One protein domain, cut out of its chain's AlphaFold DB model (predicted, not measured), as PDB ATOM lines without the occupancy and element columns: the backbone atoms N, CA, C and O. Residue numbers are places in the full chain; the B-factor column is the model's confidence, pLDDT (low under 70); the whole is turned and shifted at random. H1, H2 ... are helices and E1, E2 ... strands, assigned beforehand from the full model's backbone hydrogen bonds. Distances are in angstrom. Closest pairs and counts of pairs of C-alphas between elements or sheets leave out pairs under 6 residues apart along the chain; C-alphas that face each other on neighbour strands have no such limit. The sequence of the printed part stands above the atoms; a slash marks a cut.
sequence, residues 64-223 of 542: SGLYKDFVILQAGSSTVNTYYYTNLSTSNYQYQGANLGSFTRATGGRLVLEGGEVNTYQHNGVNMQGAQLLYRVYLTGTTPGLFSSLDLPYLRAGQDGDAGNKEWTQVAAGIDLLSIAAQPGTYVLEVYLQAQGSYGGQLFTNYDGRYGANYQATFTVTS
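What this domain is: This is residues 64 to 223 of the 542 residues of an uncharacterized protein of Hymenobacter sp. BRD128 (UniProt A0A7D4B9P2). Two strongly twisted sheets lie face to face as an elongated sandwich, with the long strands E1, E4, E5 and E9 running lengthwise through it. One sheet is antiparallel, in the order E2, E1, E4, E8, E7; the other is branched and mixed, built round E9, with E5, E6, E10, E11 and E3. The printed part has 160 residues with eleven named strands and one short helix, H1, between E8 and E9 along the chain, and its class is mostly strand. It is compact, with a radius of gyration of the C-alphas of 16.5 A, and spans 55 by 32 by 27 A.

How they stand to each other: E1, residues 64 to 75, and E2, residues 82 to 85, form a hairpin, with N 84 and O 71 at 2.9 A. E3, residues 99 to 104, belongs to the other sheet. E4, residues 111 to 123, is antiparallel to E1 at 167 degrees, with N 72 and O 115 at 2.8 A. E5, residues 126 to 139, bends by 56 degrees at residue 129; it forms a hairpin with E6, residues 148 to 152, where N 150 and O 133 are 2.8 A apart. E6 runs on into E7, residues 154 to 157, at 42 degrees. E7 forms a hairpin with E8, residues 166 to 170, with N 155 and O 167 at 2.9 A. E8 is also antiparallel to E4, with N 118 and O 168 at 2.9 A. H1, residues 177 to 180, only grazes both sheets; it is too short for any O i to N i+4 pair, and its one O i to N i+3 pair is within hydrogen-bond range. E9, residues 185 to 199, has E5 on one side, with N 134 and O 192 at 2.8 A. On its other side are E10, residues 202 to 208, with N 193 and O 208 at 2.8 A, and E11, residues 215 to 222, with N 187 and O 219 at 2.8 A. E3 is parallel to E11 at 23 degrees, with N 100 and O 218 at 2.8 A. Between the two sheets, the closest C-alphas of E4 and E5 are those of Gly 116 and Leu 133, 6.7 A apart.

Where its parts are: E1 begins at C-alpha 64 (16.347, -3.509, -32.296) and is 33.9 A long. E4 measures 38.3 A, E5 39.8 A and E9 45.7 A, from first to last C-alpha. E11, 23.5 A long, ends at C-alpha 222 (5.978, 27.086, -61.066).

The domain as a whole: The C-alphas farthest apart, those of Ala 106 and Asn 124, are 55.2 A apart. The printed part has no cut, and its one long link is E2 to E3. The mean pLDDT of the printed part is 90.2; residues 88 to 91, 105 to 108, 182 and 223 are under 70.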
ATOM      1  N   SER A  64      17.395  -4.447 -31.900       92.94
ATOM      2  CA  SER A  64      16.347  -3.509 -32.296       92.94
ATOM      3  C   SER A  64      16.730  -2.781 -33.576       92.94
ATOM      4  O   SER A  64      17.909  -2.517 -33.814       92.94
ATOM      5  N   GLY A  65      15.730  -2.356 -34.338       92.88
ATOM      6  CA  GLY A  65      15.926  -1.614 -35.576       92.88
ATOM      7  C   GLY A  65      14.606  -1.112 -36.142       92.88
ATOM      8  O   GLY A  65      13.542  -1.325 -35.555       92.88
ATOM      9  N   LEU A  66      14.688  -0.431 -37.281       93.56
ATOM     10  CA  LEU A  66      13.545  -0.091 -38.127       93.56
ATOM     11  C   LEU A  66      13.416  -1.198 -39.186       93.56
ATOM     12  O   LEU A  66      14.433  -1.723 -39.639       93.56
ATOM     13  N   TYR A  67      12.191  -1.584 -39.557       90.50
ATOM     14  CA  TYR A  67      11.970  -2.663 -40.545       90.50
ATOM     15  C   TYR A  67      10.893  -2.369 -41.601       90.50
ATOM     16  O   TYR A  67      10.726  -3.137 -42.550       90.50
ATOM     17  N   LYS A  68      10.162  -1.261 -41.452       90.12
ATOM     18  CA  LYS A  68       9.167  -0.752 -42.402       90.12
ATOM     19  C   LYS A  68       8.963   0.733 -42.122       90.12
ATOM     20  O   LYS A  68       8.765   1.105 -40.968       90.12
ATOM     21  N   ASP A  69       8.956   1.549 -43.167       92.81
ATOM     22  CA  ASP A  69       8.684   2.981 -43.081       92.81
ATOM     23  C   ASP A  69       8.107   3.566 -44.378       92.81
ATOM     24  O   ASP A  69       8.272   3.024 -45.478       92.81
ATOM     25  N   PHE A  70       7.395   4.685 -44.231       94.88
ATOM     26  CA  PHE A  70       6.932   5.516 -45.340       94.88
ATOM     27  C   PHE A  70       6.640   6.959 -44.908       94.88
ATOM     28  O   PHE A  70       6.370   7.247 -43.743       94.88
ATOM     29  N   VAL A  71       6.614   7.860 -45.889       97.06
ATOM     30  CA  VAL A  71       6.173   9.256 -45.759       97.06
ATOM     31  C   VAL A  71       4.784   9.419 -46.374       97.06
ATOM     32  O   VAL A  71       4.481   8.824 -47.410       97.06
ATOM     33  N   ILE A  72       3.941  10.242 -45.752       96.94
ATOM     34  CA  ILE A  72       2.567  10.508 -46.183       96.94
ATOM     35  C   ILE A  72       2.466  11.926 -46.745       96.94
ATOM     36  O   ILE A  72       2.682  12.910 -46.031       96.94
ATOM     37  N   LEU A  73       2.102  12.026 -48.024       96.50
ATOM     38  CA  LEU A  73       1.987  13.289 -48.755       96.50
ATOM     39  C   LEU A  73       0.586  13.459 -49.362       96.50
ATOM     40  O   LEU A  73      -0.001  12.497 -49.860       96.50
ATOM     41  N   GLN A  74       0.083  14.694 -49.391       94.12
ATOM     42  CA  GLN A  74      -1.065  15.110 -50.210       94.12
ATOM     43  C   GLN A  74      -0.589  16.089 -51.290       94.12
ATOM     44  O   GLN A  74       0.196  16.993 -51.002       94.12
ATOM     45  N   ALA A  75      -1.050  15.915 -52.531       88.94
ATOM     46  CA  ALA A  75      -0.553  16.656 -53.691       88.94
ATOM     47  C   ALA A  75      -1.672  17.072 -54.664       88.94
ATOM     48  O   ALA A  75      -2.609  16.318 -54.938       88.94
ATOM     49  N   GLY A  76      -1.537  18.270 -55.235       78.75
ATOM     50  CA  GLY A  76      -2.470  18.835 -56.208       78.75
ATOM     51  C   GLY A  76      -3.790  19.244 -55.555       78.75
ATOM     52  O   GLY A  76      -3.808  19.736 -54.431       78.75
ATOM     53  N   SER A  77      -4.905  19.023 -56.248       72.25
ATOM     54  CA  SER A  77      -6.257  19.214 -55.704       72.25
ATOM     55  C   SER A  77      -6.741  18.049 -54.824       72.25
ATOM     56  O   SER A  77      -7.886  18.057 -54.375       72.25
ATOM     57  N   SER A  78      -5.900  17.036 -54.581       75.25
ATOM     58  CA  SER A  78      -6.258  15.864 -53.782       75.25
ATOM     59  C   SER A  78      -6.103  16.117 -52.281       75.25
ATOM     60  O   SER A  78      -5.078  16.622 -51.821       75.25
ATOM     61  N   THR A  79      -7.098  15.677 -51.512       82.81
ATOM     62  CA  THR A  79      -7.036  15.530 -50.048       82.81
ATOM     63  C   THR A  79      -6.772  14.081 -49.612       82.81
ATOM     64  O   THR A  79      -6.925  13.738 -48.443       82.81
ATOM     65  N   VAL A  80      -6.392  13.199 -50.546       90.00
ATOM     66  CA  VAL A  80      -6.123  11.777 -50.279       90.00
ATOM     67  C   VAL A  80      -4.640  11.570 -49.965       90.00
ATOM     68  O   VAL A  80      -3.776  11.852 -50.797       90.00
ATOM     69  N   ASN A  81      -4.359  11.024 -48.781       94.19
ATOM     70  CA  ASN A  81      -3.022  10.611 -48.352       94.19
ATOM     71  C   ASN A  81      -2.396   9.604 -49.333       94.19
ATOM     72  O   ASN A  81      -2.962   8.540 -49.591       94.19
ATOM     73  N   THR A  82      -1.206   9.926 -49.839       94.31
ATOM     74  CA  THR A  82      -0.382   9.054 -50.689       94.31
ATOM     75  C   THR A  82       0.848   8.595 -49.911       94.31
ATOM     76  O   THR A  82       1.547   9.409 -49.309       94.31
ATOM     77  N   TYR A  83       1.104   7.286 -49.926       94.44
ATOM     78  CA  TYR A  83       2.073   6.613 -49.060       94.44
ATOM     79  C   TYR A  83       3.340   6.252 -49.846       94.44
ATOM     80  O   TYR A  83       3.318   5.342 -50.679       94.44
ATOM     81  N   TYR A  84       4.430   6.976 -49.588       94.94
ATOM     82  CA  TYR A  84       5.721   6.826 -50.261       94.94
ATOM     83  C   TYR A  84       6.709   6.073 -49.366       94.94
ATOM     84  O   TYR A  84       7.218   6.623 -48.389       94.94
ATOM     85  N   TYR A  85       6.986   4.820 -49.706       93.62
ATOM     86  CA  TYR A  85       7.849   3.920 -48.948       93.62
ATOM     87  C   TYR A  85       9.319   4.278 -49.161       93.62
ATOM     88  O   TYR A  85       9.792   4.387 -50.296       93.62
ATOM     89  N   THR A  86      10.036   4.485 -48.063       89.81
ATOM     90  CA  THR A  86      11.470   4.800 -48.053       89.81
ATOM     91  C   THR A  86      12.299   3.550 -48.346       89.81
ATOM     92  O   THR A  86      13.211   3.593 -49.174       89.81
ATOM     93  N   ASN A  87      11.901   2.404 -47.793       80.19
ATOM     94  CA  ASN A  87      12.446   1.094 -48.143       80.19
ATOM     95  C   ASN A  87      11.809   0.456 -49.398       80.19
ATOM     96  O   ASN A  87      10.723   0.833 -49.845       80.19
ATOM     97  N   LEU A  88      12.513  -0.517 -49.997       60.53
ATOM     98  CA  LEU A  88      12.132  -1.155 -51.267       60.53
ATOM     99  C   LEU A  88      10.806  -1.928 -51.162       60.53
ATOM    100  O   LEU A  88      10.762  -3.039 -50.637       60.53
ATOM    101  N   SER A  89       9.749  -1.380 -51.763       58.97
ATOM    102  CA  SER A  89       8.497  -2.091 -52.035       58.97
ATOM    103  C   SER A  89       8.314  -2.299 -53.536       58.97
ATOM    104  O   SER A  89       8.426  -1.362 -54.320       58.97
ATOM    105  N   THR A  90       7.982  -3.526 -53.941       58.16
ATOM    106  CA  THR A  90       7.697  -3.879 -55.342       58.16
ATOM    107  C   THR A  90       6.259  -3.570 -55.776       58.16
ATOM    108  O   THR A  90       5.904  -3.854 -56.917       58.16
ATOM    109  N   SER A  91       5.417  -3.031 -54.884       64.38
ATOM    110  CA  SER A  91       3.986  -2.774 -55.135       64.38
ATOM    111  C   SER A  91       3.510  -1.360 -54.789       64.38
ATOM    112  O   SER A  91       2.371  -1.020 -55.100       64.38
ATOM    113  N   ASN A  92       4.341  -0.545 -54.131       74.62
ATOM    114  CA  ASN A  92       3.948   0.755 -53.580       74.62
ATOM    115  C   ASN A  92       4.782   1.884 -54.207       74.62
ATOM    116  O   ASN A  92       5.812   1.631 -54.830       74.62
ATOM    117  N   TYR A  93       4.380   3.142 -54.005       85.56
ATOM    118  CA  TYR A  93       5.196   4.285 -54.421       85.56
ATOM    119  C   TYR A  93       6.520   4.297 -53.646       85.56
ATOM    120  O   TYR A  93       6.519   4.369 -52.421       85.56
ATOM    121  N   GLN A  94       7.646   4.239 -54.356       91.94
ATOM    122  CA  GLN A  94       8.978   4.399 -53.774       91.94
ATOM    123  C   GLN A  94       9.270   5.891 -53.563       91.94
ATOM    124  O   GLN A  94       9.073   6.692 -54.475       91.94
ATOM    125  N   TYR A  95       9.770   6.267 -52.386       94.25
ATOM    126  CA  TYR A  95      10.147   7.648 -52.070       94.25
ATOM    127  C   TYR A  95      11.424   8.080 -52.806       94.25
ATOM    128  O   TYR A  95      11.481   9.155 -53.401       94.25
ATOM    129  N   GLN A  96      12.468   7.243 -52.769       94.88
ATOM    130  CA  GLN A  96      13.779   7.589 -53.319       94.88
ATOM    131  C   GLN A  96      13.721   7.788 -54.836       94.88
ATOM    132  O   GLN A  96      13.526   6.827 -55.582       94.88
ATOM    133  N   GLY A  97      13.981   9.020 -55.281       92.69
ATOM    134  CA  GLY A  97      13.919   9.423 -56.684       92.69
ATOM    135  C   GLY A  97      12.512   9.773 -57.179       92.69
ATOM    136  O   GLY A  97      12.339   9.970 -58.380       92.69
ATOM    137  N   ALA A  98      11.513   9.860 -56.294       94.25
ATOM    138  CA  ALA A  98      10.166  10.270 -56.676       94.25
ATOM    139  C   ALA A  98      10.152  11.695 -57.254       94.25
ATOM    140  O   ALA A  98      10.803  12.605 -56.734       94.25
ATOM    141  N   ASN A  99       9.351  11.898 -58.298       94.88
ATOM    142  CA  ASN A  99       8.912  13.219 -58.729       94.88
ATOM    143  C   ASN A  99       7.466  13.396 -58.254       94.88
ATOM    144  O   ASN A  99       6.561  12.727 -58.751       94.88
ATOM    145  N   LEU A 100       7.270  14.268 -57.270       94.19
ATOM    146  CA  LEU A 100       5.982  14.527 -56.625       94.19
ATOM    147  C   LEU A 100       5.063  15.406 -57.492       94.19
ATOM    148  O   LEU A 100       3.885  15.549 -57.179       94.19
ATOM    149  N   GLY A 101       5.590  15.993 -58.574       92.25
ATOM    150  CA  GLY A 101       4.846  16.790 -59.544       92.25
ATOM    151  C   GLY A 101       5.370  18.217 -59.723       92.25
ATOM    152  O   GLY A 101       6.446  18.597 -59.254       92.25
ATOM    153  N   SER A 102       4.581  19.017 -60.442       89.44
ATOM    154  CA  SER A 102       4.801  20.455 -60.625       89.44
ATOM    155  C   SER A 102       3.646  21.240 -60.006       89.44
ATOM    156  O   SER A 102       2.482  20.948 -60.276       89.44
ATOM    157  N   PHE A 103       3.974  22.224 -59.175       86.06
ATOM    158  CA  PHE A 103       3.051  22.925 -58.293       86.06
ATOM    159  C   PHE A 103       3.010  24.411 -58.623       86.06
ATOM    160  O   PHE A 103       3.939  25.173 -58.351       86.06
ATOM    161  N   THR A 104       1.883  24.803 -59.200       74.00
ATOM    162  CA  THR A 104       1.587  26.171 -59.596       74.00
ATOM    163  C   THR A 104       1.056  26.975 -58.414       74.00
ATOM    164  O   THR A 104      -0.047  26.710 -57.932       74.00
ATOM    165  N   ARG A 105       1.780  28.023 -58.000       63.56
ATOM    166  CA  ARG A 105       1.307  28.936 -56.939       63.56
ATOM    167  C   ARG A 105       0.033  29.697 -57.341       63.56
ATOM    168  O   ARG A 105      -0.921  29.741 -56.576       63.56
ATOM    169  N   ALA A 106      -0.025  30.210 -58.573       55.62
ATOM    170  CA  ALA A 106      -1.122  31.055 -59.070       55.62
ATOM    171  C   ALA A 106      -2.492  30.354 -59.239       55.62
ATOM    172  O   ALA A 106      -3.490  31.026 -59.478       55.62
ATOM    173  N   THR A 107      -2.558  29.022 -59.134       56.06
ATOM    174  CA  THR A 107      -3.797  28.230 -59.264       56.06
ATOM    175  C   THR A 107      -4.085  27.399 -58.012       56.06
ATOM    176  O   THR A 107      -4.747  26.367 -58.105       56.06
ATOM    177  N   GLY A 108      -3.539  27.790 -56.854       58.03
ATOM    178  CA  GLY A 108      -3.770  27.091 -55.587       58.03
ATOM    179  C   GLY A 108      -3.243  25.652 -55.558       58.03
ATOM    180  O   GLY A 108      -3.848  24.793 -54.919       58.03
ATOM    181  N   GLY A 109      -2.145  25.360 -56.266       70.00
ATOM    182  CA  GLY A 109      -1.467  24.071 -56.136       70.00
ATOM    183  C   GLY A 109      -1.020  23.844 -54.689       70.00
ATOM    184  O   GLY A 109      -0.514  24.765 -54.056       70.00
ATOM    185  N   ARG A 110      -1.205  22.622 -54.175       82.12
ATOM    186  CA  ARG A 110      -0.906  22.227 -52.790       82.12
ATOM    187  C   ARG A 110       0.043  21.028 -52.772       82.12
ATOM    188  O   ARG A 110      -0.159  20.084 -53.535       82.12
ATOM    189  N   LEU A 111       1.047  21.054 -51.896       92.81
ATOM    190  CA  LEU A 111       1.891  19.903 -51.559       92.81
ATOM    191  C   LEU A 111       2.119  19.910 -50.045       92.81
ATOM    192  O   LEU A 111       2.828  20.770 -49.528       92.81
ATOM    193  N   VAL A 112       1.502  18.964 -49.343       94.44
ATOM    194  CA  VAL A 112       1.511  18.901 -47.877       94.44
ATOM    195  C   VAL A 112       2.137  17.600 -47.396       94.44
ATOM    196  O   VAL A 112       1.802  16.519 -47.888       94.44
ATOM    197  N   LEU A 113       3.019  17.719 -46.405       96.94
ATOM    198  CA  LEU A 113       3.491  16.616 -45.581       96.94
ATOM    199  C   LEU A 113       2.487  16.388 -44.445       96.94
ATOM    200  O   LEU A 113       2.404  17.171 -43.500       96.94
ATOM    201  N   GLU A 114       1.719  15.305 -44.557       97.12
ATOM    202  CA  GLU A 114       0.732  14.900 -43.548       97.12
ATOM    203  C   GLU A 114       1.326  13.938 -42.511       97.12
ATOM    204  O   GLU A 114       0.760  13.766 -41.434       97.12
ATOM    205  N   GLY A 115       2.492  13.352 -42.796       97.19
ATOM    206  CA  GLY A 115       3.313  12.680 -41.798       97.19
ATOM    207  C   GLY A 115       4.063  11.475 -42.339       97.19
ATOM    208  O   GLY A 115       4.726  11.557 -43.372       97.19
ATOM    209  N   GLY A 116       3.992  10.365 -41.618       96.88
ATOM    210  CA  GLY A 116       4.777   9.168 -41.877       96.88
ATOM    211  C   GLY A 116       4.426   8.046 -40.911       96.88
ATOM    212  O   GLY A 116       3.729   8.260 -39.920       96.88
ATOM    213  N   GLU A 117       4.946   6.863 -41.197       95.75
ATOM    214  CA  GLU A 117       4.903   5.704 -40.312       95.75
ATOM    215  C   GLU A 117       6.297   5.094 -40.220       95.75
ATOM    216  O   GLU A 117       7.039   5.072 -41.207       95.75
ATOM    217  N   VAL A 118       6.635   4.568 -39.047       94.81
ATOM    218  CA  VAL A 118       7.788   3.694 -38.860       94.81
ATOM    219  C   VAL A 118       7.431   2.554 -37.919       94.81
ATOM    220  O   VAL A 118       6.829   2.767 -36.863       94.81
ATOM    221  N   ASN A 119       7.849   1.343 -38.279       94.12
ATOM    222  CA  ASN A 119       7.757   0.183 -37.409       94.12
ATOM    223  C   ASN A 119       9.145  -0.211 -36.904       94.12
ATOM    224  O   ASN A 119      10.115  -0.302 -37.664       94.12
ATOM    225  N   THR A 120       9.215  -0.469 -35.601       95.69
ATOM    226  CA  THR A 120      10.442  -0.776 -34.866       95.69
ATOM    227  C   THR A 120      10.321  -2.116 -34.164       95.69
ATOM    228  O   THR A 120       9.332  -2.327 -33.458       95.69
ATOM    229  N   TYR A 121      11.330  -2.973 -34.278       94.56
ATOM    230  CA  TYR A 121      11.412  -4.213 -33.502       94.56
ATOM    231  C   TYR A 121      12.269  -4.014 -32.240       94.56
ATOM    232  O   TYR A 121      13.162  -3.160 -32.218       94.56
ATOM    233  N   GLN A 122      11.993  -4.769 -31.173       93.19
ATOM    234  CA  GLN A 122      12.790  -4.770 -29.938       93.19
ATOM    235  C   GLN A 122      12.775  -6.128 -29.231       93.19
ATOM    236  O   GLN A 122      11.722  -6.653 -28.863       93.19
ATOM    237  N   HIS A 123      13.963  -6.646 -28.932       89.94
ATOM    238  CA  HIS A 123      14.150  -7.904 -28.212       89.94
ATOM    239  C   HIS A 123      15.137  -7.743 -27.043       89.94
ATOM    240  O   HIS A 123      15.763  -6.700 -26.852       89.94
ATOM    241  N   ASN A 124      15.277  -8.796 -26.233       89.50
ATOM    242  CA  ASN A 124      16.364  -8.963 -25.255       89.50
ATOM    243  C   ASN A 124      16.529  -7.817 -24.230       89.50
ATOM    244  O   ASN A 124      17.634  -7.549 -23.763       89.50
ATOM    245  N   GLY A 125      15.428  -7.156 -23.852       87.75
ATOM    246  CA  GLY A 125      15.414  -6.078 -22.853       87.75
ATOM    247  C   GLY A 125      15.537  -4.656 -23.413       87.75
ATOM    248  O   GLY A 125      15.672  -3.717 -22.630       87.75
ATOM    249  N   VAL A 126      15.481  -4.476 -24.736       93.38
ATOM    250  CA  VAL A 126      15.289  -3.153 -25.352       93.38
ATOM    251  C   VAL A 126      13.862  -2.640 -25.113       93.38
ATOM    252  O   VAL A 126      12.902  -3.409 -25.145       93.38
ATOM    253  N   ASN A 127      13.712  -1.324 -24.940       93.06
ATOM    254  CA  ASN A 127      12.431  -0.620 -25.016       93.06
ATOM    255  C   ASN A 127      12.516   0.601 -25.955       93.06
ATOM    256  O   ASN A 127      13.112   1.616 -25.584       93.06
ATOM    257  N   MET A 128      11.892   0.523 -27.134       95.19
ATOM    258  CA  MET A 128      11.682   1.649 -28.060       95.19
ATOM    259  C   MET A 128      10.614   2.598 -27.501       95.19
ATOM    260  O   MET A 128       9.554   2.146 -27.059       95.19
ATOM    261  N   GLN A 129      10.905   3.897 -27.481       94.94
ATOM    262  CA  GLN A 129      10.192   4.895 -26.666       94.94
ATOM    263  C   GLN A 129       9.735   6.145 -27.426       94.94
ATOM    264  O   GLN A 129       8.868   6.856 -26.925       94.94
ATOM    265  N   GLY A 130      10.255   6.394 -28.627       96.06
ATOM    266  CA  GLY A 130       9.799   7.488 -29.480       96.06
ATOM    267  C   GLY A 130      10.258   7.304 -30.920       96.06
ATOM    268  O   GLY A 130      11.228   6.590 -31.174       96.06
ATOM    269  N   ALA A 131       9.578   7.968 -31.848       97.81
ATOM    270  CA  ALA A 131       9.899   7.956 -33.268       97.81
ATOM    271  C   ALA A 131       9.638   9.328 -33.900       97.81
ATOM    272  O   ALA A 131       8.739  10.056 -33.474       97.81
ATOM    273  N   GLN A 132      10.435   9.683 -34.906       98.25
ATOM    274  CA  GLN A 132      10.350  10.963 -35.607       98.25
ATOM    275  C   GLN A 132      10.674  10.796 -37.094       98.25
ATOM    276  O   GLN A 132      11.599  10.067 -37.462       98.25
ATOM    277  N   LEU A 133       9.952  11.537 -37.932       98.38
ATOM    278  CA  LEU A 133      10.320  11.818 -39.316       98.38
ATOM    279  C   LEU A 133      11.047  13.165 -39.342       98.38
ATOM    280  O   LEU A 133      10.492  14.177 -38.916       98.38
ATOM    281  N   LEU A 134      12.275  13.201 -39.849       98.31
ATOM    282  CA  LEU A 134      13.028  14.436 -40.029       98.31
ATOM    283  C   LEU A 134      13.032  14.807 -41.509       98.31
ATOM    284  O   LEU A 134      13.281  13.956 -42.359       98.31
ATOM    285  N   TYR A 135      12.733  16.069 -41.817       98.25
ATOM    286  CA  TYR A 135      12.558  16.563 -43.184       98.25
ATOM    287  C   TYR A 135      13.228  17.926 -43.411       98.25
ATOM    288  O   TYR A 135      13.341  18.743 -42.495       98.25
ATOM    289  N   ARG A 136      13.647  18.197 -44.650       97.06
ATOM    290  CA  ARG A 136      14.036  19.537 -45.122       97.06
ATOM    291  C   ARG A 136      13.680  19.745 -46.591       97.06
ATOM    292  O   ARG A 136      13.628  18.793 -47.366       97.06
ATOM    293  N   VAL A 137      13.461  21.003 -46.966       96.44
ATOM    294  CA  VAL A 137      13.177  21.443 -48.342       96.44
ATOM    295  C   VAL A 137      14.243  22.448 -48.761       96.44
ATOM    296  O   VAL A 137      14.502  23.405 -48.033       96.44
ATOM    297  N   TYR A 138      14.862  22.248 -49.924       94.25
ATOM    298  CA  TYR A 138      15.866  23.166 -50.478       94.25
ATOM    299  C   TYR A 138      15.868  23.143 -52.012       94.25
ATOM    300  O   TYR A 138      15.418  22.181 -52.635       94.25
ATOM    301  N   LEU A 139      16.353  24.220 -52.635       92.50
ATOM    302  CA  LEU A 139      16.427  24.325 -54.094       92.50
ATOM    303  C   LEU A 139      17.580  23.458 -54.628       92.50
ATOM    304  O   LEU A 139      18.682  23.466 -54.071       92.50
ATOM    305  N   THR A 140      17.355  22.744 -55.731       92.44
ATOM    306  CA  THR A 140      18.392  21.924 -56.380       92.44
ATOM    307  C   THR A 140      19.621  22.780 -56.711       92.44
ATOM    308  O   THR A 140      19.498  23.828 -57.337       92.44
ATOM    309  N   GLY A 141      20.809  22.339 -56.282       88.50
ATOM    310  CA  GLY A 141      22.071  23.071 -56.466       88.50
ATOM    311  C   GLY A 141      22.429  24.065 -55.351       88.50
ATOM    312  O   GLY A 141      23.525  24.618 -55.381       88.50
ATOM    313  N   THR A 142      21.565  24.270 -54.350       88.12
ATOM    314  CA  THR A 142      21.885  25.064 -53.143       88.12
ATOM    315  C   THR A 142      22.368  24.184 -51.987       88.12
ATOM    316  O   THR A 142      22.090  22.985 -51.947       88.12
ATOM    317  N   THR A 143      23.099  24.773 -51.036       90.00
ATOM    318  CA  THR A 143      23.521  24.094 -49.802       90.00
ATOM    319  C   THR A 143      22.299  23.758 -48.932       90.00
ATOM    320  O   THR A 143      21.573  24.680 -48.555       90.00
ATOM    321  N   PRO A 144      22.060  22.481 -48.573       91.94
ATOM    322  CA  PRO A 144      20.908  22.104 -47.757       91.94
ATOM    323  C   PRO A 144      20.965  22.685 -46.336       91.94
ATOM    324  O   PRO A 144      22.015  22.672 -45.692       91.94
ATOM    325  N   GLY A 145      19.818  23.146 -45.830       88.56
ATOM    326  CA  GLY A 145      19.673  23.663 -44.465       88.56
ATOM    327  C   GLY A 145      19.611  22.578 -43.380       88.56
ATOM    328  O   GLY A 145      19.798  21.388 -43.641       88.56
ATOM    329  N   LEU A 146      19.317  22.993 -42.145       94.00
ATOM    330  CA  LEU A 146      19.018  22.074 -41.040       94.00
ATOM    331  C   LEU A 146      17.712  21.297 -41.295       94.00
ATOM    332  O   LEU A 146      16.869  21.719 -42.085       94.00
ATOM    333  N   PHE A 147      17.553  20.162 -40.611       97.50
ATOM    334  CA  PHE A 147      16.319  19.377 -40.624       97.50
ATOM    335  C   PHE A 147      15.309  19.893 -39.593       97.50
ATOM    336  O   PHE A 147      15.676  20.207 -38.460       97.50
ATOM    337  N   SER A 148      14.035  19.893 -39.975       97.25
ATOM    338  CA  SER A 148      12.889  19.982 -39.071       97.25
ATOM    339  C   SER A 148      12.470  18.580 -38.627       97.25
ATOM    340  O   SER A 148      12.526  17.639 -39.418       97.25
ATOM    341  N   SER A 149      12.006  18.430 -37.387       96.75
ATOM    342  CA  SER A 149      11.459  17.174 -36.859       96.75
ATOM    343  C   SER A 149       9.931  17.187 -36.825       96.75
ATOM    344  O   SER A 149       9.329  18.170 -36.394       96.75
ATOM    345  N   LEU A 150       9.316  16.073 -37.212       98.00
ATOM    346  CA  LEU A 150       7.912  15.752 -36.982       98.00
ATOM    347  C   LEU A 150       7.827  14.500 -36.102       98.00
ATOM    348  O   LEU A 150       8.346  13.444 -36.467       98.00
ATOM    349  N   ASP A 151       7.157  14.615 -34.959       98.06
ATOM    350  CA  ASP A 151       6.935  13.486 -34.056       98.06
ATOM    351  C   ASP A 151       5.949  12.476 -34.654       98.06
ATOM    352  O   ASP A 151       4.923  12.851 -35.232       98.06
ATOM    353  N   LEU A 152       6.246  11.187 -34.471       98.12
ATOM    354  CA  LEU A 152       5.387  10.065 -34.840       98.12
ATOM    355  C   LEU A 152       4.883   9.394 -33.546       98.12
ATOM    356  O   LEU A 152       5.619   8.612 -32.935       98.12
ATOM    357  N   PRO A 153       3.663   9.712 -33.073       97.94
ATOM    358  CA  PRO A 153       3.081   9.091 -31.886       97.94
ATOM    359  C   PRO A 153       3.018   7.561 -31.956       97.94
ATOM    360  O   PRO A 153       2.758   6.977 -33.007       97.94
ATOM    361  N   TYR A 154       3.192   6.911 -30.803       97.12
ATOM    362  CA  TYR A 154       2.952   5.475 -30.649       97.12
ATOM    363  C   TYR A 154       1.491   5.136 -30.961       97.12
ATOM    364  O   TYR A 154       0.584   5.709 -30.352       97.12
ATOM    365  N   LEU A 155       1.268   4.171 -31.856       96.31
ATOM    366  CA  LEU A 155      -0.068   3.685 -32.192       96.31
ATOM    367  C   LEU A 155      -0.392   2.360 -31.497       96.31
ATOM    368  O   LEU A 155      -1.435   2.235 -30.855       96.31
ATOM    369  N   ARG A 156       0.467   1.346 -31.671       94.31
ATOM    370  CA  ARG A 156       0.225  -0.035 -31.214       94.31
ATOM    371  C   ARG A 156       1.497  -0.884 -31.215       94.31
ATOM    372  O   ARG A 156       2.533  -0.480 -31.739       94.31
ATOM    373  N   ALA A 157       1.377  -2.091 -30.670       92.81
ATOM    374  CA  ALA A 157       2.370  -3.153 -30.757       92.81
ATOM    375  C   ALA A 157       1.724  -4.459 -31.253       92.81
ATOM    376  O   ALA A 157       0.513  -4.638 -31.101       92.81
ATOM    377  N   GLY A 158       2.516  -5.367 -31.828       83.88
ATOM    378  CA  GLY A 158       2.095  -6.737 -32.149       83.88
ATOM    379  C   GLY A 158       1.103  -6.922 -33.296       83.88
ATOM    380  O   GLY A 158       0.459  -7.967 -33.353       83.88
ATOM    381  N   GLN A 159       0.958  -5.961 -34.220       84.75
ATOM    382  CA  GLN A 159       0.029  -6.108 -35.355       84.75
ATOM    383  C   GLN A 159       0.411  -7.273 -36.291       84.75
ATOM    384  O   GLN A 159      -0.464  -7.938 -36.840       84.75
ATOM    385  N   ASP A 160       1.706  -7.517 -36.469       81.31
ATOM    386  CA  ASP A 160       2.274  -8.598 -37.282       81.31
ATOM    387  C   ASP A 160       2.447  -9.922 -36.509       81.31
ATOM    388  O   ASP A 160       2.908 -10.914 -37.072       81.31
ATOM    389  N   GLY A 161       2.029  -9.957 -35.239       83.31
ATOM    390  CA  GLY A 161       2.086 -11.127 -34.365       83.31
ATOM    391  C   GLY A 161       3.257 -11.144 -33.377       83.31
ATOM    392  O   GLY A 161       3.214 -11.947 -32.445       83.31
ATOM    393  N   ASP A 162       4.255 -10.260 -33.506       87.06
ATOM    394  CA  ASP A 162       5.348 -10.149 -32.529       87.06
ATOM    395  C   ASP A 162       5.104  -8.984 -31.558       87.06
ATOM    396  O   ASP A 162       5.147  -7.813 -31.927       87.06
ATOM    397  N   ALA A 163       4.877  -9.287 -30.277       84.44
ATOM    398  CA  ALA A 163       4.661  -8.276 -29.238       84.44
ATOM    399  C   ALA A 163       5.885  -7.362 -28.979       84.44
ATOM    400  O   ALA A 163       5.745  -6.335 -28.312       84.44
ATOM    401  N   GLY A 164       7.068  -7.713 -29.495       88.44
ATOM    402  CA  GLY A 164       8.244  -6.847 -29.565       88.44
ATOM    403  C   GLY A 164       8.175  -5.793 -30.677       88.44
ATOM    404  O   GLY A 164       8.915  -4.813 -30.628       88.44
ATOM    405  N   ASN A 165       7.284  -5.922 -31.656       93.75
ATOM    406  CA  ASN A 165       7.162  -4.945 -32.734       93.75
ATOM    407  C   ASN A 165       6.203  -3.816 -32.349       93.75
ATOM    408  O   ASN A 165       5.096  -4.062 -31.869       93.75
ATOM    409  N   LYS A 166       6.626  -2.568 -32.575       95.06
ATOM    410  CA  LYS A 166       5.868  -1.336 -32.305       95.06
ATOM    411  C   LYS A 166       5.719  -0.497 -33.565       95.06
ATOM    412  O   LYS A 166       6.643  -0.414 -34.370       95.06
ATOM    413  N   GLU A 167       4.579   0.166 -33.680       95.62
ATOM    414  CA  GLU A 167       4.195   1.029 -34.795       95.62
ATOM    415  C   GLU A 167       3.975   2.461 -34.305       95.62
ATOM    416  O   GLU A 167       3.288   2.693 -33.301       95.62
ATOM    417  N   TRP A 168       4.554   3.411 -35.035       97.50
ATOM    418  CA  TRP A 168       4.544   4.836 -34.726       97.50
ATOM    419  C   TRP A 168       4.082   5.597 -35.970       97.50
ATOM    420  O   TRP A 168       4.662   5.402 -37.038       97.50
ATOM    421  N   THR A 169       3.045   6.433 -35.874       97.56
ATOM    422  CA  THR A 169       2.419   7.036 -37.065       97.56
ATOM    423  C   THR A 169       1.861   8.439 -36.826       97.56
ATOM    424  O   THR A 169       1.360   8.755 -35.746       97.56
ATOM    425  N   GLN A 170       1.908   9.272 -37.864       97.75
ATOM    426  CA  GLN A 170       1.233  10.567 -37.960       97.75
ATOM    427  C   GLN A 170       0.644  10.700 -39.369       97.75
ATOM    428  O   GLN A 170       1.335  10.419 -40.344       97.75
ATOM    429  N   VAL A 171      -0.620  11.124 -39.474       96.44
ATOM    430  CA  VAL A 171      -1.416  11.066 -40.719       96.44
ATOM    431  C   VAL A 171      -2.135  12.371 -41.092       96.44
ATOM    432  O   VAL A 171      -2.835  12.389 -42.108       96.44
ATOM    433  N   ALA A 172      -2.006  13.424 -40.274       94.94
ATOM    434  CA  ALA A 172      -2.674  14.720 -40.450       94.94
ATOM    435  C   ALA A 172      -1.844  15.906 -39.896       94.94
ATOM    436  O   ALA A 172      -2.355  16.749 -39.158       94.94
ATOM    437  N   ALA A 173      -0.544  15.950 -40.199       95.56
ATOM    438  CA  ALA A 173       0.374  16.999 -39.741       95.56
ATOM    439  C   ALA A 173       0.187  18.366 -40.434       95.56
ATOM    440  O   ALA A 173       0.614  19.378 -39.877       95.56
ATOM    441  N   GLY A 174      -0.427  18.429 -41.621       93.31
ATOM    442  CA  GLY A 174      -0.799  19.685 -42.283       93.31
ATOM    443  C   GLY A 174       0.351  20.593 -42.750       93.31
ATOM    444  O   GLY A 174       0.106  21.764 -43.038       93.31
ATOM    445  N   ILE A 175       1.593  20.102 -42.833       94.19
ATOM    446  CA  ILE A 175       2.778  20.922 -43.142       94.19
ATOM    447  C   ILE A 175       2.822  21.268 -44.641       94.19
ATOM    448  O   ILE A 175       3.186  20.428 -45.465       94.19
ATOM    449  N   ASP A 176       2.493  22.510 -45.011       90.88
ATOM    450  CA  ASP A 176       2.614  22.995 -46.395       90.88
ATOM    451  C   ASP A 176       4.077  23.196 -46.814       90.88
ATOM    452  O   ASP A 176       4.751  24.139 -46.391       90.88
ATOM    453  N   LEU A 177       4.549  22.334 -47.714       92.06
ATOM    454  CA  LEU A 177       5.909  22.365 -48.249       92.06
ATOM    455  C   LEU A 177       6.102  23.477 -49.293       92.06
ATOM    456  O   LEU A 177       7.240  23.881 -49.553       92.06
ATOM    457  N   LEU A 178       5.021  24.008 -49.878       86.75
ATOM    458  CA  LEU A 178       5.096  25.094 -50.859       86.75
ATOM    459  C   LEU A 178       5.323  26.455 -50.201       86.75
ATOM    460  O   LEU A 178       5.957  27.308 -50.825       86.75
ATOM    461  N   SER A 179       4.895  26.647 -48.948       81.81
ATOM    462  CA  SER A 179       5.275  27.807 -48.129       81.81
ATOM    463  C   SER A 179       6.799  27.926 -47.970       81.81
ATOM    464  O   SER A 179       7.350  29.018 -48.109       81.81
ATOM    465  N   ILE A 180       7.485  26.791 -47.782       82.19
ATOM    466  CA  ILE A 180       8.944  26.692 -47.613       82.19
ATOM    467  C   ILE A 180       9.666  26.915 -48.955       82.19
ATOM    468  O   ILE A 180      10.715  27.560 -49.018       82.19
ATOM    469  N   ALA A 181       9.095  26.415 -50.052       82.06
ATOM    470  CA  ALA A 181       9.632  26.559 -51.403       82.06
ATOM    471  C   ALA A 181       9.318  27.946 -52.008       82.06
ATOM    472  O   ALA A 181       8.478  28.098 -52.896       82.06
ATOM    473  N   ALA A 182       9.985  28.975 -51.474       66.25
ATOM    474  CA  ALA A 182       9.646  30.391 -51.649       66.25
ATOM    475  C   ALA A 182       9.659  30.945 -53.093       66.25
ATOM    476  O   ALA A 182       8.947  31.917 -53.356       66.25
ATOM    477  N   GLN A 183      10.437  30.363 -54.009       72.00
ATOM    478  CA  GLN A 183      10.680  30.872 -55.369       72.00
ATOM    479  C   GLN A 183      10.454  29.777 -56.435       72.00
ATOM    480  O   GLN A 183      10.433  28.597 -56.091       72.00
ATOM    481  N   PRO A 184      10.268  30.112 -57.728       83.44
ATOM    482  CA  PRO A 184      10.151  29.108 -58.786       83.44
ATOM    483  C   PRO A 184      11.438  28.284 -58.960       83.44
ATOM    484  O   PRO A 184      12.540  28.820 -58.862       83.44
ATOM    485  N   GLY A 185      11.304  26.992 -59.270       87.38
ATOM    486  CA  GLY A 185      12.436  26.086 -59.501       87.38
ATOM    487  C   GLY A 185      12.183  24.651 -59.032       87.38
ATOM    488  O   GLY A 185      11.121  24.338 -58.495       87.38
ATOM    489  N   THR A 186      13.157  23.760 -59.238       94.19
ATOM    490  CA  THR A 186      13.082  22.359 -58.788       94.19
ATOM    491  C   THR A 186      13.688  22.206 -57.398       94.19
ATOM    492  O   THR A 186      14.878  22.454 -57.192       94.19
ATOM    493  N   TYR A 187      12.877  21.761 -56.449       96.19
ATOM    494  CA  TYR A 187      13.229  21.536 -55.054       96.19
ATOM    495  C   TYR A 187      13.443  20.053 -54.761       96.19
ATOM    496  O   TYR A 187      12.804  19.184 -55.360       96.19
ATOM    497  N   VAL A 188      14.311  19.789 -53.789       97.88
ATOM    498  CA  VAL A 188      14.439  18.492 -53.126       97.88
ATOM    499  C   VAL A 188      13.675  18.557 -51.805       97.88
ATOM    500  O   VAL A 188      13.869  19.487 -51.019       97.88
ATOM    501  N   LEU A 189      12.819  17.564 -51.567       98.00
ATOM    502  CA  LEU A 189      12.363  17.183 -50.234       98.00
ATOM    503  C   LEU A 189      13.257  16.022 -49.789       98.00
ATOM    504  O   LEU A 189      13.264  14.962 -50.418       98.00
ATOM    505  N   GLU A 190      14.041  16.239 -48.741       97.81
ATOM    506  CA  GLU A 190      14.950  15.240 -48.180       97.81
ATOM    507  C   GLU A 190      14.471  14.832 -46.790       97.81
ATOM    508  O   GLU A 190      14.121  15.696 -45.981       97.81
ATOM    509  N   VAL A 191      14.471  13.528 -46.514       97.94
ATOM    510  CA  VAL A 191      13.997  12.952 -45.255       97.94
ATOM    511  C   VAL A 191      14.888  11.828 -44.739       97.94
ATOM    512  O   VAL A 191      15.548  11.123 -45.506       97.94
ATOM    513  N   TYR A 192      14.836  11.619 -43.429       97.44
ATOM    514  CA  TYR A 192      15.221  10.371 -42.778       97.44
ATOM    515  C   TYR A 192      14.323  10.125 -41.563       97.44
ATOM    516  O   TYR A 192      13.709  11.052 -41.031       97.44
ATOM    517  N   LEU A 193      14.231   8.875 -41.124       97.12
ATOM    518  CA  LEU A 193      13.476   8.484 -39.942       97.12
ATOM    519  C   LEU A 193      14.436   8.107 -38.816       97.12
ATOM    520  O   LEU A 193      15.541   7.611 -39.050       97.12
ATOM    521  N   GLN A 194      14.012   8.335 -37.577       96.88
ATOM    522  CA  GLN A 194      14.736   7.863 -36.403       96.88
ATOM    523  C   GLN A 194      13.779   7.343 -35.335       96.88
ATOM    524  O   GLN A 194      12.671   7.858 -35.173       96.88
ATOM    525  N   ALA A 195      14.230   6.353 -34.571       97.25
ATOM    526  CA  ALA A 195      13.521   5.843 -33.410       97.25
ATOM    527  C   ALA A 195      14.460   5.736 -32.207       97.25
ATOM    528  O   ALA A 195      15.542   5.152 -32.285       97.25
ATOM    529  N   GLN A 196      14.034   6.302 -31.081       97.12
ATOM    530  CA  GLN A 196      14.776   6.279 -29.827       97.12
ATOM    531  C   GLN A 196      14.435   5.022 -29.032       97.12
ATOM    532  O   GLN A 196      13.264   4.673 -28.852       97.12
ATOM    533  N   GLY A 197      15.469   4.360 -28.523       95.44
ATOM    534  CA  GLY A 197      15.361   3.184 -27.674       95.44
ATOM    535  C   GLY A 197      16.163   3.324 -26.391       95.44
ATOM    536  O   GLY A 197      17.004   4.212 -26.243       95.44
ATOM    537  N   SER A 198      15.904   2.423 -25.447       95.62
ATOM    538  CA  SER A 198      16.758   2.240 -24.280       95.62
ATOM    539  C   SER A 198      17.073   0.778 -24.030       95.62
ATOM    540  O   SER A 198      16.221  -0.090 -24.221       95.62
ATOM    541  N   TYR A 199      18.290   0.531 -23.556       94.12
ATOM    542  CA  TYR A 199      18.735  -0.744 -23.016       94.12
ATOM    543  C   TYR A 199      19.444  -0.487 -21.683       94.12
ATOM    544  O   TYR A 199      20.314   0.380 -21.594       94.12
ATOM    545  N   GLY A 200      19.033  -1.179 -20.616       89.62
ATOM    546  CA  GLY A 200      19.606  -0.994 -19.273       89.62
ATOM    547  C   GLY A 200      19.502   0.432 -18.701       89.62
ATOM    548  O   GLY A 200      20.258   0.771 -17.796       89.62
ATOM    549  N   GLY A 201      18.611   1.279 -19.232       88.75
ATOM    550  CA  GLY A 201      18.483   2.696 -18.863       88.75
ATOM    551  C   GLY A 201      19.389   3.658 -19.645       88.75
ATOM    552  O   GLY A 201      19.240   4.869 -19.504       88.75
ATOM    553  N   GLN A 202      20.291   3.165 -20.501       93.06
ATOM    554  CA  GLN A 202      21.019   4.005 -21.460       93.06
ATOM    555  C   GLN A 202      20.149   4.254 -22.696       93.06
ATOM    556  O   GLN A 202      19.450   3.343 -23.137       93.06
ATOM    557  N   LEU A 203      20.171   5.473 -23.242       95.44
ATOM    558  CA  LEU A 203      19.450   5.833 -24.468       95.44
ATOM    559  C   LEU A 203      20.317   5.607 -25.711       95.44
ATOM    560  O   LEU A 203      21.525   5.837 -25.684       95.44
ATOM    561  N   PHE A 204      19.680   5.215 -26.811       95.12
ATOM    562  CA  PHE A 204      20.278   5.125 -28.141       95.12
ATOM    563  C   PHE A 204      19.251   5.520 -29.214       95.12
ATOM    564  O   PHE A 204      18.060   5.659 -28.931       95.12
ATOM    565  N   THR A 205      19.707   5.722 -30.451       96.19
ATOM    566  CA  THR A 205      18.840   6.046 -31.594       96.19
ATOM    567  C   THR A 205      19.166   5.128 -32.765       96.19
ATOM    568  O   THR A 205      20.320   5.047 -33.182       96.19
ATOM    569  N   ASN A 206      18.142   4.459 -33.289       95.44
ATOM    570  CA  ASN A 206      18.191   3.759 -34.565       95.44
ATOM    571  C   ASN A 206      17.745   4.733 -35.663       95.44
ATOM    572  O   ASN A 206      16.810   5.505 -35.451       95.44
ATOM    573  N   TYR A 207      18.385   4.682 -36.826       95.38
ATOM    574  CA  TYR A 207      18.111   5.573 -37.954       95.38
ATOM    575  C   TYR A 207      17.770   4.751 -39.192       95.38
ATOM    576  O   TYR A 207      18.454   3.761 -39.452       95.38
ATOM    577  N   ASP A 208      16.822   5.224 -40.000       94.38
ATOM    578  CA  ASP A 208      16.853   4.945 -41.432       94.38
ATOM    579  C   ASP A 208      16.957   6.246 -42.232       94.38
ATOM    580  O   ASP A 208      16.036   7.056 -42.336       94.38
ATOM    581  N   GLY A 209      18.149   6.433 -42.783       92.06
ATOM    582  CA  GLY A 209      18.521   7.528 -43.665       92.06
ATOM    583  C   GLY A 209      19.472   7.028 -44.741       92.06
ATOM    584  O   GLY A 209      20.455   7.705 -45.042       92.06
ATOM    585  N   ARG A 210      19.252   5.813 -45.271       91.56
ATOM    586  CA  ARG A 210      20.007   5.265 -46.416       91.56
ATOM    587  C   ARG A 210      21.536   5.399 -46.248       91.56
ATOM    588  O   ARG A 210      22.227   5.976 -47.088       91.56
ATOM    589  N   TYR A 211      22.058   4.910 -45.120       90.75
ATOM    590  CA  TYR A 211      23.477   5.005 -44.718       90.75
ATOM    591  C   TYR A 211      24.048   6.440 -44.642       90.75
ATOM    592  O   TYR A 211      25.237   6.654 -44.872       90.75
ATOM    593  N   GLY A 212      23.209   7.432 -44.326       91.06
ATOM    594  CA  GLY A 212      23.586   8.847 -44.220       91.06
ATOM    595  C   GLY A 212      23.490   9.635 -45.531       91.06
ATOM    596  O   GLY A 212      23.758  10.832 -45.537       91.06
ATOM    597  N   ALA A 213      23.087   8.995 -46.636       92.25
ATOM    598  CA  ALA A 213      22.747   9.686 -47.883       92.25
ATOM    599  C   ALA A 213      21.320  10.271 -47.878       92.25
ATOM    600  O   ALA A 213      20.989  11.064 -48.760       92.25
ATOM    601  N   ASN A 214      20.503   9.861 -46.901       96.00
ATOM    602  CA  ASN A 214      19.085  10.169 -46.735       96.00
ATOM    603  C   ASN A 214      18.217   9.761 -47.937       96.00
ATOM    604  O   ASN A 214      18.692   9.222 -48.946       96.00
ATOM    605  N   TYR A 215      16.912   9.968 -47.792       96.56
ATOM    606  CA  TYR A 215      15.923   9.720 -48.828       96.56
ATOM    607  C   TYR A 215      15.520  11.033 -49.484       96.56
ATOM    608  O   TYR A 215      15.227  12.007 -48.797       96.56
ATOM    609  N   GLN A 216      15.507  11.071 -50.815       96.88
ATOM    610  CA  GLN A 216      15.261  12.295 -51.580       96.88
ATOM    611  C   GLN A 216      14.149  12.099 -52.610       96.88
ATOM    612  O   GLN A 216      14.233  11.217 -53.470       96.88
ATOM    613  N   ALA A 217      13.147  12.973 -52.541       97.38
ATOM    614  CA  ALA A 217      12.117  13.179 -53.549       97.38
ATOM    615  C   ALA A 217      12.243  14.602 -54.125       97.38
ATOM    616  O   ALA A 217      12.869  15.480 -53.530       97.38
ATOM    617  N   THR A 218      11.652  14.846 -55.291       97.62
ATOM    618  CA  THR A 218      11.750  16.127 -56.005       97.62
ATOM    619  C   THR A 218      10.382  16.676 -56.377       97.62
ATOM    620  O   THR A 218       9.445  15.919 -56.624       97.62
ATOM    621  N   PHE A 219      10.263  17.998 -56.438       95.38
ATOM    622  CA  PHE A 219       9.086  18.688 -56.964       95.38
ATOM    623  C   PHE A 219       9.492  19.994 -57.643       95.38
ATOM    624  O   PHE A 219      10.539  20.559 -57.334       95.38
ATOM    625  N   THR A 220       8.682  20.494 -58.574       92.62
ATOM    626  CA  THR A 220       8.943  21.788 -59.229       92.62
ATOM    627  C   THR A 220       7.902  22.815 -58.811       92.62
ATOM    628  O   THR A 220       6.711  22.557 -58.940       92.62
ATOM    629  N   VAL A 221       8.327  23.985 -58.339       87.06
ATOM    630  CA  VAL A 221       7.446  25.138 -58.108       87.06
ATOM    631  C   VAL A 221       7.414  25.996 -59.366       87.06
ATOM    632  O   VAL A 221       8.459  26.406 -59.876       87.06
ATOM    633  N   THR A 222       6.213  26.285 -59.860       77.06
ATOM    634  CA  THR A 222       5.978  27.086 -61.066       77.06
ATOM    635  C   THR A 222       5.158  28.338 -60.754       77.06
ATOM    636  O   THR A 222       4.299  28.364 -59.866       77.06
ATOM    637  N   SER A 223       5.390  29.389 -61.542       63.38
ATOM    638  CA  SER A 223       4.440  30.491 -61.704       63.38
ATOM    639  C   SER A 223       3.741  30.324 -63.052       63.38
ATOM    640  O   SER A 223       4.413  30.136 -64.063       63.38
TER     641      SER A 223